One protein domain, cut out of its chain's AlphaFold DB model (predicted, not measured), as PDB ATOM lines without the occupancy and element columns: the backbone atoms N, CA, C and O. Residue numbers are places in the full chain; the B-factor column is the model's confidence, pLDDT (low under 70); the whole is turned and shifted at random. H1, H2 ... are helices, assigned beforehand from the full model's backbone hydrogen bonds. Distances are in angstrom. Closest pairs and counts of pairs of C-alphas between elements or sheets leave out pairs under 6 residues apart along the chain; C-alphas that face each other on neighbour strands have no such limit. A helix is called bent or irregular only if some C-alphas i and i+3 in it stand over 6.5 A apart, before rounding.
ATOM      1  N   TRP A  64     -78.075 -15.318  21.475       86.00
ATOM      2  CA  TRP A  64     -77.544 -13.986  21.162       86.00
ATOM      3  C   TRP A  64     -76.581 -13.404  22.217       86.00
ATOM      4  O   TRP A  64     -75.711 -12.609  21.874       86.00
ATOM      5  N   TRP A  65     -76.661 -13.820  23.485       90.69
ATOM      6  CA  TRP A  65     -75.733 -13.356  24.523       90.69
ATOM      7  C   TRP A  65     -74.283 -13.801  24.283       90.69
ATOM      8  O   TRP A  65     -73.363 -13.133  24.744       90.69
ATOM      9  N   TRP A  66     -74.041 -14.865  23.508       85.94
ATOM     10  CA  TRP A  66     -72.680 -15.217  23.080       85.94
ATOM     11  C   TRP A  66     -72.064 -14.140  22.186       85.94
ATOM     12  O   TRP A  66     -70.875 -13.849  22.305       85.94
ATOM     13  N   VAL A  67     -72.881 -13.508  21.338       86.69
ATOM     14  CA  VAL A  67     -72.459 -12.355  20.535       86.69
ATOM     15  C   VAL A  67     -72.103 -11.192  21.456       86.69
ATOM     16  O   VAL A  67     -71.078 -10.554  21.240       86.69
ATOM     17  N   LEU A  68     -72.886 -10.947  22.514       87.31
ATOM     18  CA  LEU A  68     -72.556  -9.909  23.494       87.31
ATOM     19  C   LEU A  68     -71.236 -10.176  24.210       87.31
ATOM     20  O   LEU A  68     -70.457  -9.246  24.378       87.31
ATOM     21  N   ILE A  69     -70.966 -11.415  24.626       86.50
ATOM     22  CA  ILE A  69     -69.691 -11.753  25.273       86.50
ATOM     23  C   ILE A  69     -68.531 -11.514  24.312       86.50
ATOM     24  O   ILE A  69     -67.523 -10.934  24.707       86.50
ATOM     25  N   PHE A  70     -68.676 -11.917  23.051       84.88
ATOM     26  CA  PHE A  70     -67.651 -11.687  22.040       84.88
ATOM     27  C   PHE A  70     -67.416 -10.191  21.787       84.88
ATOM     28  O   PHE A  70     -66.286  -9.721  21.903       84.88
ATOM     29  N   LEU A  71     -68.474  -9.428  21.493       85.19
ATOM     30  CA  LEU A  71     -68.379  -7.987  21.243       85.19
ATOM     31  C   LEU A  71     -67.901  -7.223  22.484       85.19
ATOM     32  O   LEU A  71     -67.093  -6.309  22.364       85.19
ATOM     33  N   GLY A  72     -68.356  -7.616  23.673       85.44
ATOM     34  CA  GLY A  72     -67.924  -7.054  24.949       85.44
ATOM     35  C   GLY A  72     -66.451  -7.340  25.230       85.44
ATOM     36  O   GLY A  72     -65.717  -6.429  25.594       85.44
ATOM     37  N   GLY A  73     -65.991  -8.569  24.982       82.38
ATOM     38  CA  GLY A  73     -64.577  -8.931  25.059       82.38
ATOM     39  C   GLY A  73     -63.727  -8.108  24.095       82.38
ATOM     40  O   GLY A  73     -62.725  -7.535  24.509       82.38
ATOM     41  N   MET A  74     -64.166  -7.960  22.840       80.44
ATOM     42  CA  MET A  74     -63.479  -7.099  21.872       80.44
ATOM     43  C   MET A  74     -63.459  -5.633  22.295       80.44
ATOM     44  O   MET A  74     -62.425  -4.991  22.149       80.44
ATOM     45  N   LEU A  75     -64.561  -5.100  22.828       81.69
ATOM     46  CA  LEU A  75     -64.614  -3.729  23.333       81.69
ATOM     47  C   LEU A  75     -63.639  -3.541  24.493       81.69
ATOM     48  O   LEU A  75     -62.886  -2.576  24.499       81.69
ATOM     49  N   VAL A  76     -63.611  -4.469  25.450       79.31
ATOM     50  CA  VAL A  76     -62.664  -4.431  26.568       79.31
ATOM     51  C   VAL A  76     -61.227  -4.490  26.049       79.31
ATOM     52  O   VAL A  76     -60.428  -3.630  26.408       79.31
ATOM     53  N   SER A  77     -60.901  -5.419  25.145       74.75
ATOM     54  CA  SER A  77     -59.583  -5.482  24.497       74.75
ATOM     55  C   SER A  77     -59.235  -4.192  23.753       74.75
ATOM     56  O   SER A  77     -58.097  -3.739  23.825       74.75
ATOM     57  N   PHE A  78     -60.204  -3.576  23.079       74.69
ATOM     58  CA  PHE A  78     -60.031  -2.302  22.389       74.69
ATOM     59  C   PHE A  78     -59.808  -1.138  23.365       74.69
ATOM     60  O   PHE A  78     -58.989  -0.265  23.100       74.69
ATOM     61  N   LEU A  79     -60.478  -1.125  24.518       74.06
ATOM     62  CA  LEU A  79     -60.245  -0.127  25.562       74.06
ATOM     63  C   LEU A  79     -58.859  -0.287  26.187       74.06
ATOM     64  O   LEU A  79     -58.160   0.706  26.346       74.06
ATOM     65  N   PHE A  80     -58.435  -1.518  26.485       72.38
ATOM     66  CA  PHE A  80     -57.068  -1.787  26.940       72.38
ATOM     67  C   PHE A  80     -56.037  -1.358  25.904       72.38
ATOM     68  O   PHE A  80     -55.044  -0.740  26.263       72.38
ATOM     69  N   LEU A  81     -56.310  -1.617  24.626       71.31
ATOM     70  CA  LEU A  81     -55.497  -1.124  23.526       71.31
ATOM     71  C   LEU A  81     -55.416   0.409  23.523       71.31
ATOM     72  O   LEU A  81     -54.330   0.958  23.416       71.31
ATOM     73  N   MET A  82     -56.537   1.116  23.662       67.50
ATOM     74  CA  MET A  82     -56.540   2.583  23.691       67.50
ATOM     75  C   MET A  82     -55.826   3.146  24.926       67.50
ATOM     76  O   MET A  82     -55.106   4.138  24.821       67.50
ATOM     77  N   LEU A  83     -55.980   2.506  26.086       66.44
ATOM     78  CA  LEU A  83     -55.239   2.850  27.301       66.44
ATOM     79  C   LEU A  83     -53.735   2.626  27.120       66.44
ATOM     80  O   LEU A  83     -52.944   3.468  27.533       66.44
ATOM     81  N   ASP A  84     -53.343   1.537  26.460       65.50
ATOM     82  CA  ASP A  84     -51.945   1.273  26.131       65.50
ATOM     83  C   ASP A  84     -51.419   2.344  25.165       65.50
ATOM     84  O   ASP A  84     -50.453   3.027  25.486       65.50
ATOM     85  N   LEU A  85     -52.117   2.605  24.054       61.81
ATOM     86  CA  LEU A  85     -51.746   3.608  23.042       61.81
ATOM     87  C   LEU A  85     -51.624   5.036  23.584       61.81
ATOM     88  O   LEU A  85     -50.834   5.821  23.066       61.81
ATOM     89  N   THR A  86     -52.428   5.385  24.587       64.06
ATOM     90  CA  THR A  86     -52.373   6.699  25.251       64.06
ATOM     91  C   THR A  86     -51.340   6.748  26.370       64.06
ATOM     92  O   THR A  86     -50.960   7.834  26.809       64.06
ATOM     93  N   SER A  87     -50.849   5.592  26.816       63.44
ATOM     94  CA  SER A  87     -49.709   5.517  27.714       63.44
ATOM     95  C   SER A  87     -48.416   5.802  26.956       63.44
ATOM     96  O   SER A  87     -48.253   5.493  25.773       63.44
ATOM     97  N   THR A  88     -47.439   6.346  27.668       57.94
ATOM     98  CA  THR A  88     -46.127   6.625  27.097       57.94
ATOM     99  C   THR A  88     -45.412   5.355  26.613       57.94
ATOM    100  O   THR A  88     -44.694   5.388  25.617       57.94
ATOM    101  N   ALA A  89     -45.660   4.217  27.266       58.25
ATOM    102  CA  ALA A  89     -45.137   2.917  26.856       58.25
ATOM    103  C   ALA A  89     -45.786   2.403  25.558       58.25
ATOM    104  O   ALA A  89     -45.080   1.894  24.689       58.25
ATOM    105  N   GLY A  90     -47.097   2.577  25.376       59.56
ATOM    106  CA  GLY A  90     -47.759   2.170  24.135       59.56
ATOM    107  C   GLY A  90     -47.517   3.134  22.978       59.56
ATOM    108  O   GLY A  90     -47.405   2.675  21.845       59.56
ATOM    109  N   MET A  91     -47.298   4.432  23.226       57.97
ATOM    110  CA  MET A  91     -46.738   5.335  22.208       57.97
ATOM    111  C   MET A  91     -45.356   4.866  21.737       57.97
ATOM    112  O   MET A  91     -45.094   4.849  20.533       57.97
ATOM    113  N   LEU A  92     -44.479   4.453  22.661       58.72
ATOM    114  CA  LEU A  92     -43.171   3.878  22.329       58.72
ATOM    115  C   LEU A  92     -43.304   2.557  21.561       58.72
ATOM    116  O   LEU A  92     -42.628   2.362  20.558       58.72
ATOM    117  N   GLY A  93     -44.210   1.670  21.965       58.59
ATOM    118  CA  GLY A  93     -44.444   0.416  21.249       58.59
ATOM    119  C   GLY A  93     -45.076   0.594  19.864       58.59
ATOM    120  O   GLY A  93     -44.723  -0.129  18.933       58.59
ATOM    121  N   LEU A  94     -45.955   1.586  19.692       56.22
ATOM    122  CA  LEU A  94     -46.521   1.945  18.391       56.22
ATOM    123  C   LEU A  94     -45.460   2.573  17.484       56.22
ATOM    124  O   LEU A  94     -45.374   2.222  16.309       56.22
ATOM    125  N   SER A  95     -44.632   3.463  18.036       53.09
ATOM    126  CA  SER A  95     -43.534   4.092  17.298       53.09
ATOM    127  C   SER A  95     -42.432   3.099  16.939       53.09
ATOM    128  O   SER A  95     -41.865   3.199  15.861       53.09
ATOM    129  N   ALA A  96     -42.206   2.077  17.762       50.38
ATOM    130  CA  ALA A  96     -41.420   0.890  17.441       50.38
ATOM    131  C   ALA A  96     -42.011   0.075  16.275       50.38
ATOM    132  O   ALA A  96     -41.278  -0.394  15.407       50.38
ATOM    133  N   PHE A  97     -43.338  -0.070  16.220       50.19
ATOM    134  CA  PHE A  97     -44.024  -0.711  15.094       50.19
ATOM    135  C   PHE A  97     -43.921   0.139  13.814       50.19
ATOM    136  O   PHE A  97     -43.741  -0.400  12.721       50.19
ATOM    137  N   SER A  98     -43.957   1.471  13.944       49.00
ATOM    138  CA  SER A  98     -43.662   2.409  12.853       49.00
ATOM    139  C   SER A  98     -42.165   2.655  12.631       49.00
ATOM    140  O   SER A  98     -41.809   3.328  11.670       49.00
ATOM    141  N   ALA A  99     -41.264   2.112  13.454       47.78
ATOM    142  CA  ALA A  99     -39.811   2.256  13.296       47.78
ATOM    143  C   ALA A  99     -39.282   1.423  12.120       47.78
ATOM    144  O   ALA A  99     -38.132   1.562  11.724       47.78
ATOM    145  N   ILE A 100     -40.146   0.624  11.483       49.81
ATOM    146  CA  ILE A 100     -39.917   0.131  10.120       49.81
ATOM    147  C   ILE A 100     -39.823   1.306   9.118       49.81
ATOM    148  O   ILE A 100     -39.240   1.151   8.048       49.81
ATOM    149  N   THR A 101     -40.365   2.483   9.454       47.97
ATOM    150  CA  THR A 101     -40.419   3.659   8.569       47.97
ATOM    151  C   THR A 101     -39.581   4.870   9.010       47.97
ATOM    152  O   THR A 101     -39.151   5.597   8.121       47.97
ATOM    153  N   ASP A 102     -39.289   5.080  10.306       63.81
ATOM    154  CA  ASP A 102     -38.361   6.140  10.772       63.81
ATOM    155  C   ASP A 102     -37.787   5.874  12.186       63.81
ATOM    156  O   ASP A 102     -38.417   6.150  13.210       63.81
ATOM    157  N   THR A 103     -36.571   5.326  12.239       66.12
ATOM    158  CA  THR A 103     -35.864   4.964  13.480       66.12
ATOM    159  C   THR A 103     -35.386   6.177  14.288       66.12
ATOM    160  O   THR A 103     -35.300   6.097  15.515       66.12
ATOM    161  N   ASP A 104     -35.100   7.310  13.643       69.94
ATOM    162  CA  ASP A 104     -34.514   8.482  14.311       69.94
ATOM    163  C   ASP A 104     -35.539   9.187  15.199       69.94
ATOM    164  O   ASP A 104     -35.236   9.589  16.328       69.94
ATOM    165  N   THR A 105     -36.774   9.303  14.710       70.75
ATOM    166  CA  THR A 105     -37.886   9.861  15.488       70.75
ATOM    167  C   THR A 105     -38.179   9.007  16.727       70.75
ATOM    168  O   THR A 105     -38.423   9.552  17.806       70.75
ATOM    169  N   TYR A 106     -38.077   7.677  16.611       70.50
ATOM    170  CA  TYR A 106     -38.233   6.757  17.742       70.50
ATOM    171  C   TYR A 106     -37.136   6.937  18.802       70.50
ATOM    172  O   TYR A 106     -37.446   7.080  19.985       70.50
ATOM    173  N   MET A 107     -35.863   6.979  18.392       76.38
ATOM    174  CA  MET A 107     -34.744   7.109  19.335       76.38
ATOM    175  C   MET A 107     -34.796   8.427  20.117       76.38
ATOM    176  O   MET A 107     -34.577   8.418  21.326       76.38
ATOM    177  N   LYS A 108     -35.180   9.535  19.468       80.81
ATOM    178  CA  LYS A 108     -35.363  10.837  20.135       80.81
ATOM    179  C   LYS A 108     -36.494  10.823  21.161       80.81
ATOM    180  O   LYS A 108     -36.353  11.392  22.239       80.81
ATOM    181  N   ALA A 109     -37.614  10.177  20.836       73.94
ATOM    182  CA  ALA A 109     -38.728  10.045  21.770       73.94
ATOM    183  C   ALA A 109     -38.336   9.207  22.997       73.94
ATOM    184  O   ALA A 109     -38.679   9.570  24.121       73.94
ATOM    185  N   LEU A 110     -37.585   8.118  22.794       76.81
ATOM    186  CA  LEU A 110     -37.083   7.272  23.877       76.81
ATOM    187  C   LEU A 110     -36.085   8.016  24.778       76.81
ATOM    188  O   LEU A 110     -36.150   7.891  26.000       76.81
ATOM    189  N   GLU A 111     -35.187   8.805  24.190       84.00
ATOM    190  CA  GLU A 111     -34.199   9.604  24.920       84.00
ATOM    191  C   GLU A 111     -34.869  10.655  25.816       84.00
ATOM    192  O   GLU A 111     -34.633  10.654  27.023       84.00
ATOM    193  N   ALA A 112     -35.807  11.440  25.273       81.88
ATOM    194  CA  ALA A 112     -36.574  12.429  26.040       81.88
ATOM    195  C   ALA A 112     -37.350  11.810  27.221       81.88
ATOM    196  O   ALA A 112     -37.581  12.447  28.247       81.88
ATOM    197  N   LEU A 113     -37.755  10.546  27.099       75.25
ATOM    198  CA  LEU A 113     -38.406   9.806  28.174       75.25
ATOM    199  C   LEU A 113     -37.437   9.351  29.256       75.25
ATOM    200  O   LEU A 113     -37.750   9.447  30.444       75.25
ATOM    201  N   ASN A 114     -36.265   8.875  28.854       86.12
ATOM    202  CA  ASN A 114     -35.228   8.448  29.782       86.12
ATOM    203  C   ASN A 114     -34.660   9.623  30.585       86.12
ATOM    204  O   ASN A 114     -34.289   9.432  31.741       86.12
ATOM    205  N   GLU A 115     -34.707  10.847  30.050       88.31
ATOM    206  CA  GLU A 115     -34.420  12.066  30.822       88.31
ATOM    207  C   GLU A 115     -35.350  12.229  32.038       88.31
ATOM    208  O   GLU A 115     -34.929  12.720  33.083       88.31
ATOM    209  N   THR A 116     -36.603  11.764  31.947       86.25
ATOM    210  CA  THR A 116     -37.560  11.795  33.071       86.25
ATOM    211  C   THR A 116     -37.414  10.612  34.037       86.25
ATOM    212  O   THR A 116     -38.043  10.608  35.097       86.25
ATOM    213  N   ARG A 117     -36.594   9.608  33.692       84.50
ATOM    214  CA  ARG A 117     -36.386   8.362  34.455       84.50
ATOM    215  C   ARG A 117     -34.892   8.015  34.577       84.50
ATOM    216  O   ARG A 117     -34.476   6.954  34.113       84.50
ATOM    217  N   PRO A 118     -34.077   8.870  35.220       85.06
ATOM    218  CA  PRO A 118     -32.625   8.689  35.266       85.06
ATOM    219  C   PRO A 118     -32.193   7.402  35.984       85.06
ATOM    220  O   PRO A 118     -31.180   6.808  35.620       85.06
ATOM    221  N   ASP A 119     -32.975   6.951  36.966       91.44
ATOM    222  CA  ASP A 119     -32.660   5.767  37.772       91.44
ATOM    223  C   ASP A 119     -33.072   4.443  37.100       91.44
ATOM    224  O   ASP A 119     -32.596   3.378  37.491       91.44
ATOM    225  N   ASP A 120     -33.957   4.496  36.098       87.19
ATOM    226  CA  ASP A 120     -34.511   3.321  35.412       87.19
ATOM    227  C   ASP A 120     -34.848   3.643  33.941       87.19
ATOM    228  O   ASP A 120     -36.024   3.817  33.583       87.19
ATOM    229  N   PRO A 121     -33.819   3.792  33.084       85.12
ATOM    230  CA  PRO A 121     -34.004   4.104  31.677       85.12
ATOM    231  C   PRO A 121     -34.592   2.910  30.918       85.12
ATOM    232  O   PRO A 121     -34.113   1.777  30.994       85.12
ATOM    233  N   ILE A 122     -35.610   3.193  30.111       80.25
ATOM    234  CA  ILE A 122     -36.294   2.230  29.257       80.25
ATOM    235  C   ILE A 122     -35.349   1.826  28.124       80.25
ATOM    236  O   ILE A 122     -34.886   2.670  27.345       80.25
ATOM    237  N   LYS A 123     -35.080   0.523  27.990       81.06
ATOM    238  CA  LYS A 123     -34.273   0.019  26.873       81.06
ATOM    239  C   LYS A 123     -35.108  -0.025  25.585       81.06
ATOM    240  O   LYS A 123     -36.268  -0.439  25.634       81.06
ATOM    241  N   PRO A 124     -34.525   0.273  24.408       68.56
ATOM    242  CA  PRO A 124     -35.249   0.250  23.133       68.56
ATOM    243  C   PRO A 124     -35.961  -1.081  22.845       68.56
ATOM    244  O   PRO A 124     -37.063  -1.094  22.307       68.56
ATOM    245  N   VAL A 125     -35.344  -2.205  23.224       62.94
ATOM    246  CA  VAL A 125     -35.901  -3.554  23.032       62.94
ATOM    247  C   VAL A 125     -37.079  -3.822  23.974       62.94
ATOM    248  O   VAL A 125     -38.041  -4.476  23.585       62.94
ATOM    249  N   GLU A 126     -37.037  -3.291  25.196       64.50
ATOM    250  CA  GLU A 126     -38.123  -3.419  26.175       64.50
ATOM    251  C   GLU A 126     -39.332  -2.564  25.758       64.50
ATOM    252  O   GLU A 126     -40.466  -3.035  25.817       64.50
ATOM    253  N   ALA A 127     -39.090  -1.362  25.224       61.16
ATOM    254  CA  ALA A 127     -40.110  -0.499  24.622       61.16
ATOM    255  C   ALA A 127     -40.768  -1.122  23.372       61.16
ATOM    256  O   ALA A 127     -41.995  -1.114  23.248       61.16
ATOM    257  N   MET A 128     -39.973  -1.731  22.481       55.59
ATOM    258  CA  MET A 128     -40.470  -2.515  21.338       55.59
ATOM    259  C   MET A 128     -41.320  -3.714  21.783       55.59
ATOM    260  O   MET A 128     -42.376  -3.989  21.206       55.59
ATOM    261  N   GLY A 129     -40.863  -4.423  22.818       54.84
ATOM    262  CA  GLY A 129     -41.535  -5.600  23.357       54.84
ATOM    263  C   GLY A 129     -42.865  -5.281  24.035       54.84
ATOM    264  O   GLY A 129     -43.812  -6.045  23.892       54.84
ATOM    265  N   LEU A 130     -42.971  -4.157  24.744       58.16
ATOM    266  CA  LEU A 130     -44.136  -3.884  25.584       58.16
ATOM    267  C   LEU A 130     -45.381  -3.449  24.813       58.16
ATOM    268  O   LEU A 130     -46.446  -3.948  25.145       58.16
ATOM    269  N   GLY A 131     -45.273  -2.588  23.795       55.22
ATOM    270  CA  GLY A 131     -46.463  -2.117  23.065       55.22
ATOM    271  C   GLY A 131     -46.672  -2.760  21.689       55.22
ATOM    272  O   GLY A 131     -47.802  -2.904  21.240       55.22
ATOM    273  N   GLY A 132     -45.616  -3.212  21.003       54.38
ATOM    274  CA  GLY A 132     -45.768  -3.890  19.706       54.38
ATOM    275  C   GLY A 132     -46.243  -5.337  19.855       54.38
ATOM    276  O   GLY A 132     -47.151  -5.790  19.150       54.38
ATOM    277  N   VAL A 133     -45.652  -6.066  20.809       57.81
ATOM    278  CA  VAL A 133     -46.025  -7.460  21.082       57.81
ATOM    279  C   VAL A 133     -47.339  -7.526  21.848       57.81
ATOM    280  O   VAL A 133     -48.107  -8.433  21.559       57.81
ATOM    281  N   SER A 134     -47.665  -6.591  22.751       60.91
ATOM    282  CA  SER A 134     -48.982  -6.568  23.417       60.91
ATOM    283  C   SER A 134     -50.108  -6.384  22.401       60.91
ATOM    284  O   SER A 134     -51.051  -7.169  22.373       60.91
ATOM    285  N   LEU A 135     -49.970  -5.405  21.511       60.38
ATOM    286  CA  LEU A 135     -50.973  -5.011  20.533       60.38
ATOM    287  C   LEU A 135     -51.149  -6.090  19.470       60.38
ATOM    288  O   LEU A 135     -52.269  -6.538  19.217       60.38
ATOM    289  N   GLY A 136     -50.029  -6.588  18.940       61.22
ATOM    290  CA  GLY A 136     -50.003  -7.758  18.076       61.22
ATOM    291  C   GLY A 136     -50.626  -8.969  18.764       61.22
ATOM    292  O   GLY A 136     -51.544  -9.561  18.216       61.22
ATOM    293  N   SER A 137     -50.216  -9.304  19.986       62.97
ATOM    294  CA  SER A 137     -50.702 -10.497  20.689       62.97
ATOM    295  C   SER A 137     -52.168 -10.397  21.079       62.97
ATOM    296  O   SER A 137     -52.875 -11.376  20.915       62.97
ATOM    297  N   ILE A 138     -52.677  -9.255  21.540       66.88
ATOM    298  CA  ILE A 138     -54.099  -9.095  21.878       66.88
ATOM    299  C   ILE A 138     -54.941  -9.290  20.623       66.88
ATOM    300  O   ILE A 138     -55.882 -10.082  20.617       66.88
ATOM    301  N   PHE A 139     -54.576  -8.623  19.532       66.00
ATOM    302  CA  PHE A 139     -55.343  -8.698  18.299       66.00
ATOM    303  C   PHE A 139     -55.249 -10.082  17.651       66.00
ATOM    304  O   PHE A 139     -56.258 -10.639  17.217       66.00
ATOM    305  N   PHE A 140     -54.050 -10.666  17.644       66.50
ATOM    306  CA  PHE A 140     -53.795 -11.991  17.098       66.50
ATOM    307  C   PHE A 140     -54.439 -13.069  17.967       66.50
ATOM    308  O   PHE A 140     -55.125 -13.914  17.421       66.50
ATOM    309  N   LEU A 141     -54.325 -13.031  19.297       67.25
ATOM    310  CA  LEU A 141     -54.942 -14.014  20.197       67.25
ATOM    311  C   LEU A 141     -56.460 -13.916  20.206       67.25
ATOM    312  O   LEU A 141     -57.118 -14.953  20.217       67.25
ATOM    313  N   VAL A 142     -57.034 -12.711  20.152       70.31
ATOM    314  CA  VAL A 142     -58.486 -12.562  20.016       70.31
ATOM    315  C   VAL A 142     -58.923 -13.158  18.681       70.31
ATOM    316  O   VAL A 142     -59.770 -14.047  18.687       70.31
ATOM    317  N   GLN A 143     -58.297 -12.767  17.561       67.69
ATOM    318  CA  GLN A 143     -58.676 -13.221  16.214       67.69
ATOM    319  C   GLN A 143     -58.410 -14.709  15.946       67.69
ATOM    320  O   GLN A 143     -59.303 -15.440  15.519       67.69
ATOM    321  N   PHE A 144     -57.202 -15.196  16.224       69.31
ATOM    322  CA  PHE A 144     -56.859 -16.614  16.092       69.31
ATOM    323  C   PHE A 144     -57.584 -17.468  17.122       69.31
ATOM    324  O   PHE A 144     -58.047 -18.556  16.776       69.31
ATOM    325  N   GLY A 145     -57.669 -16.992  18.366       71.25
ATOM    326  CA  GLY A 145     -58.283 -17.717  19.469       71.25
ATOM    327  C   GLY A 145     -59.750 -17.980  19.195       71.25
ATOM    328  O   GLY A 145     -60.174 -19.130  19.263       71.25
ATOM    329  N   TRP A 146     -60.522 -16.973  18.775       72.12
ATOM    330  CA  TRP A 146     -61.934 -17.208  18.473       72.12
ATOM    331  C   TRP A 146     -62.112 -18.104  17.231       72.12
ATOM    332  O   TRP A 146     -62.946 -19.009  17.253       72.12
ATOM    333  N   LEU A 147     -61.281 -17.963  16.189       71.81
ATOM    334  CA  LEU A 147     -61.335 -18.839  15.007       71.81
ATOM    335  C   LEU A 147     -60.944 -20.302  15.299       71.81
ATOM    336  O   LEU A 147     -61.384 -21.204  14.579       71.81
ATOM    337  N   HIS A 148     -60.140 -20.557  16.337       71.81
ATOM    338  CA  HIS A 148     -59.744 -21.908  16.760       71.81
ATOM    339  C   HIS A 148     -60.693 -22.521  17.788       71.81
ATOM    340  O   HIS A 148     -61.001 -23.710  17.694       71.81
ATOM    341  N   LEU A 149     -61.179 -21.727  18.743       73.44
ATOM    342  CA  LEU A 149     -62.085 -22.181  19.800       73.44
ATOM    343  C   LEU A 149     -63.512 -22.418  19.290       73.44
ATOM    344  O   LEU A 149     -64.298 -23.094  19.951       73.44
ATOM    345  N   VAL A 150     -63.852 -21.884  18.114       70.75
ATOM    346  CA  VAL A 150     -65.195 -21.968  17.540       70.75
ATOM    347  C   VAL A 150     -65.209 -22.929  16.335       70.75
ATOM    348  O   VAL A 150     -64.994 -22.506  15.190       70.75
ATOM    349  N   PRO A 151     -65.469 -24.239  16.545       69.25
ATOM    350  CA  PRO A 151     -65.302 -25.272  15.525       69.25
ATOM    351  C   PRO A 151     -66.228 -25.090  14.323       69.25
ATOM    352  O   PRO A 151     -67.385 -24.689  14.430       69.25
ATOM    353  N   GLY A 152     -65.693 -25.350  13.125       66.25
ATOM    354  CA  GLY A 152     -66.414 -25.400  11.843       66.25
ATOM    355  C   GLY A 152     -67.599 -26.346  11.880       66.25
ATOM    356  O   GLY A 152     -67.357 -27.541  11.899       66.25
TER     357      GLY A 152
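What this domain is: This is residues 64 to 152 of the 169 residues of the protein "DUF805 domain-containing protein" of Parvularcula sp. SM1705 (UniProt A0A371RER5). Two long helices, H1 and H4, run loosely side by side in opposite ways along the longest axis, and a helical hairpin, H2 and H3, is set crosswise at one end. H2 makes a corner with the end of H1 and packs across the early part of H4, H3 folds back beside H2, and at the other end the start of H1 and the end of H4 stand free. The printed part has 89 residues with four named helices, in the order H1, H2, H3, H4, and no named strand; the class is all helix. The whole is loose, with a radius of gyration of the C-alphas of 16.4 A and spans of 51 by 22 by 19 A.

Where its parts are: H4, the longest helix, holds residues 124 to 149, 35.1 A from first to last C-alpha, and ends at C-alpha 149 at (-62.085, -22.181, 19.800). It has a kink of 29 degrees near residue 136; it is neither bent nor irregular, but only just: C-alphas 128 and 131 are 6.2 A apart. H1 holds residues 65 to 86, 30.8 A long, and begins at C-alpha 65 at (-75.733, -13.356, 24.523). H2 holds residues 88 to 100, 19.2 A long, beginning at C-alpha 88 at (-46.127, 6.625, 27.097). It is irregular, only just, with C-alphas 97 and 100 6.51 A apart. H3 holds residues 103 to 114, 16.7 A long.

How they stand to each other: H2 is the hub, touching three other helices. With residues 127 to 132 alone H4 touches H2, about perpendicular at 85 degrees; their closest C-alphas, of Gly 93 and Gly 131, are 3.7 A apart. With residues 131 to 142 alone H4 touches H1, at a shallow tilt of 8 degrees, opposite ways; their closest C-alphas, of Leu 81 and Leu 135, are 6.7 A apart. H1 and H2 touch only at the corner by their link, about perpendicular at 88 degrees, with the C-alphas of Asp 84 and Gly 90 closest at 4.7 A. H2 and H3 form a helical hairpin, in which the two helices touch and run opposite ways at a shallow tilt of 19 degrees; the C-alphas of Ser 95 and Tyr 106 are closest, at 5.9 A. H3 and H4 are close but not clearly touching, with the C-alphas of Leu 110 and Pro 124 closest at 7.3 A. H1 and H3 are apart. In H1 and H3 every O i to N i+4 pair is within hydrogen-bond range; in H2 8 of 9 are, in H4 19 of 22.

The domain as a whole: The two C-alphas farthest apart, of Pro 118 and Gly 152, are 53.4 A from each other. Residues 64 to 69, 115 to 120 and 147 to 152 stand free; the body without them spans 40 by 20 by 18 A. The printed part has no cut and no long link. The mean pLDDT of the printed part is 70.1, and 45 residues are under 70, among them residues 82 to 104 and 124 to 141.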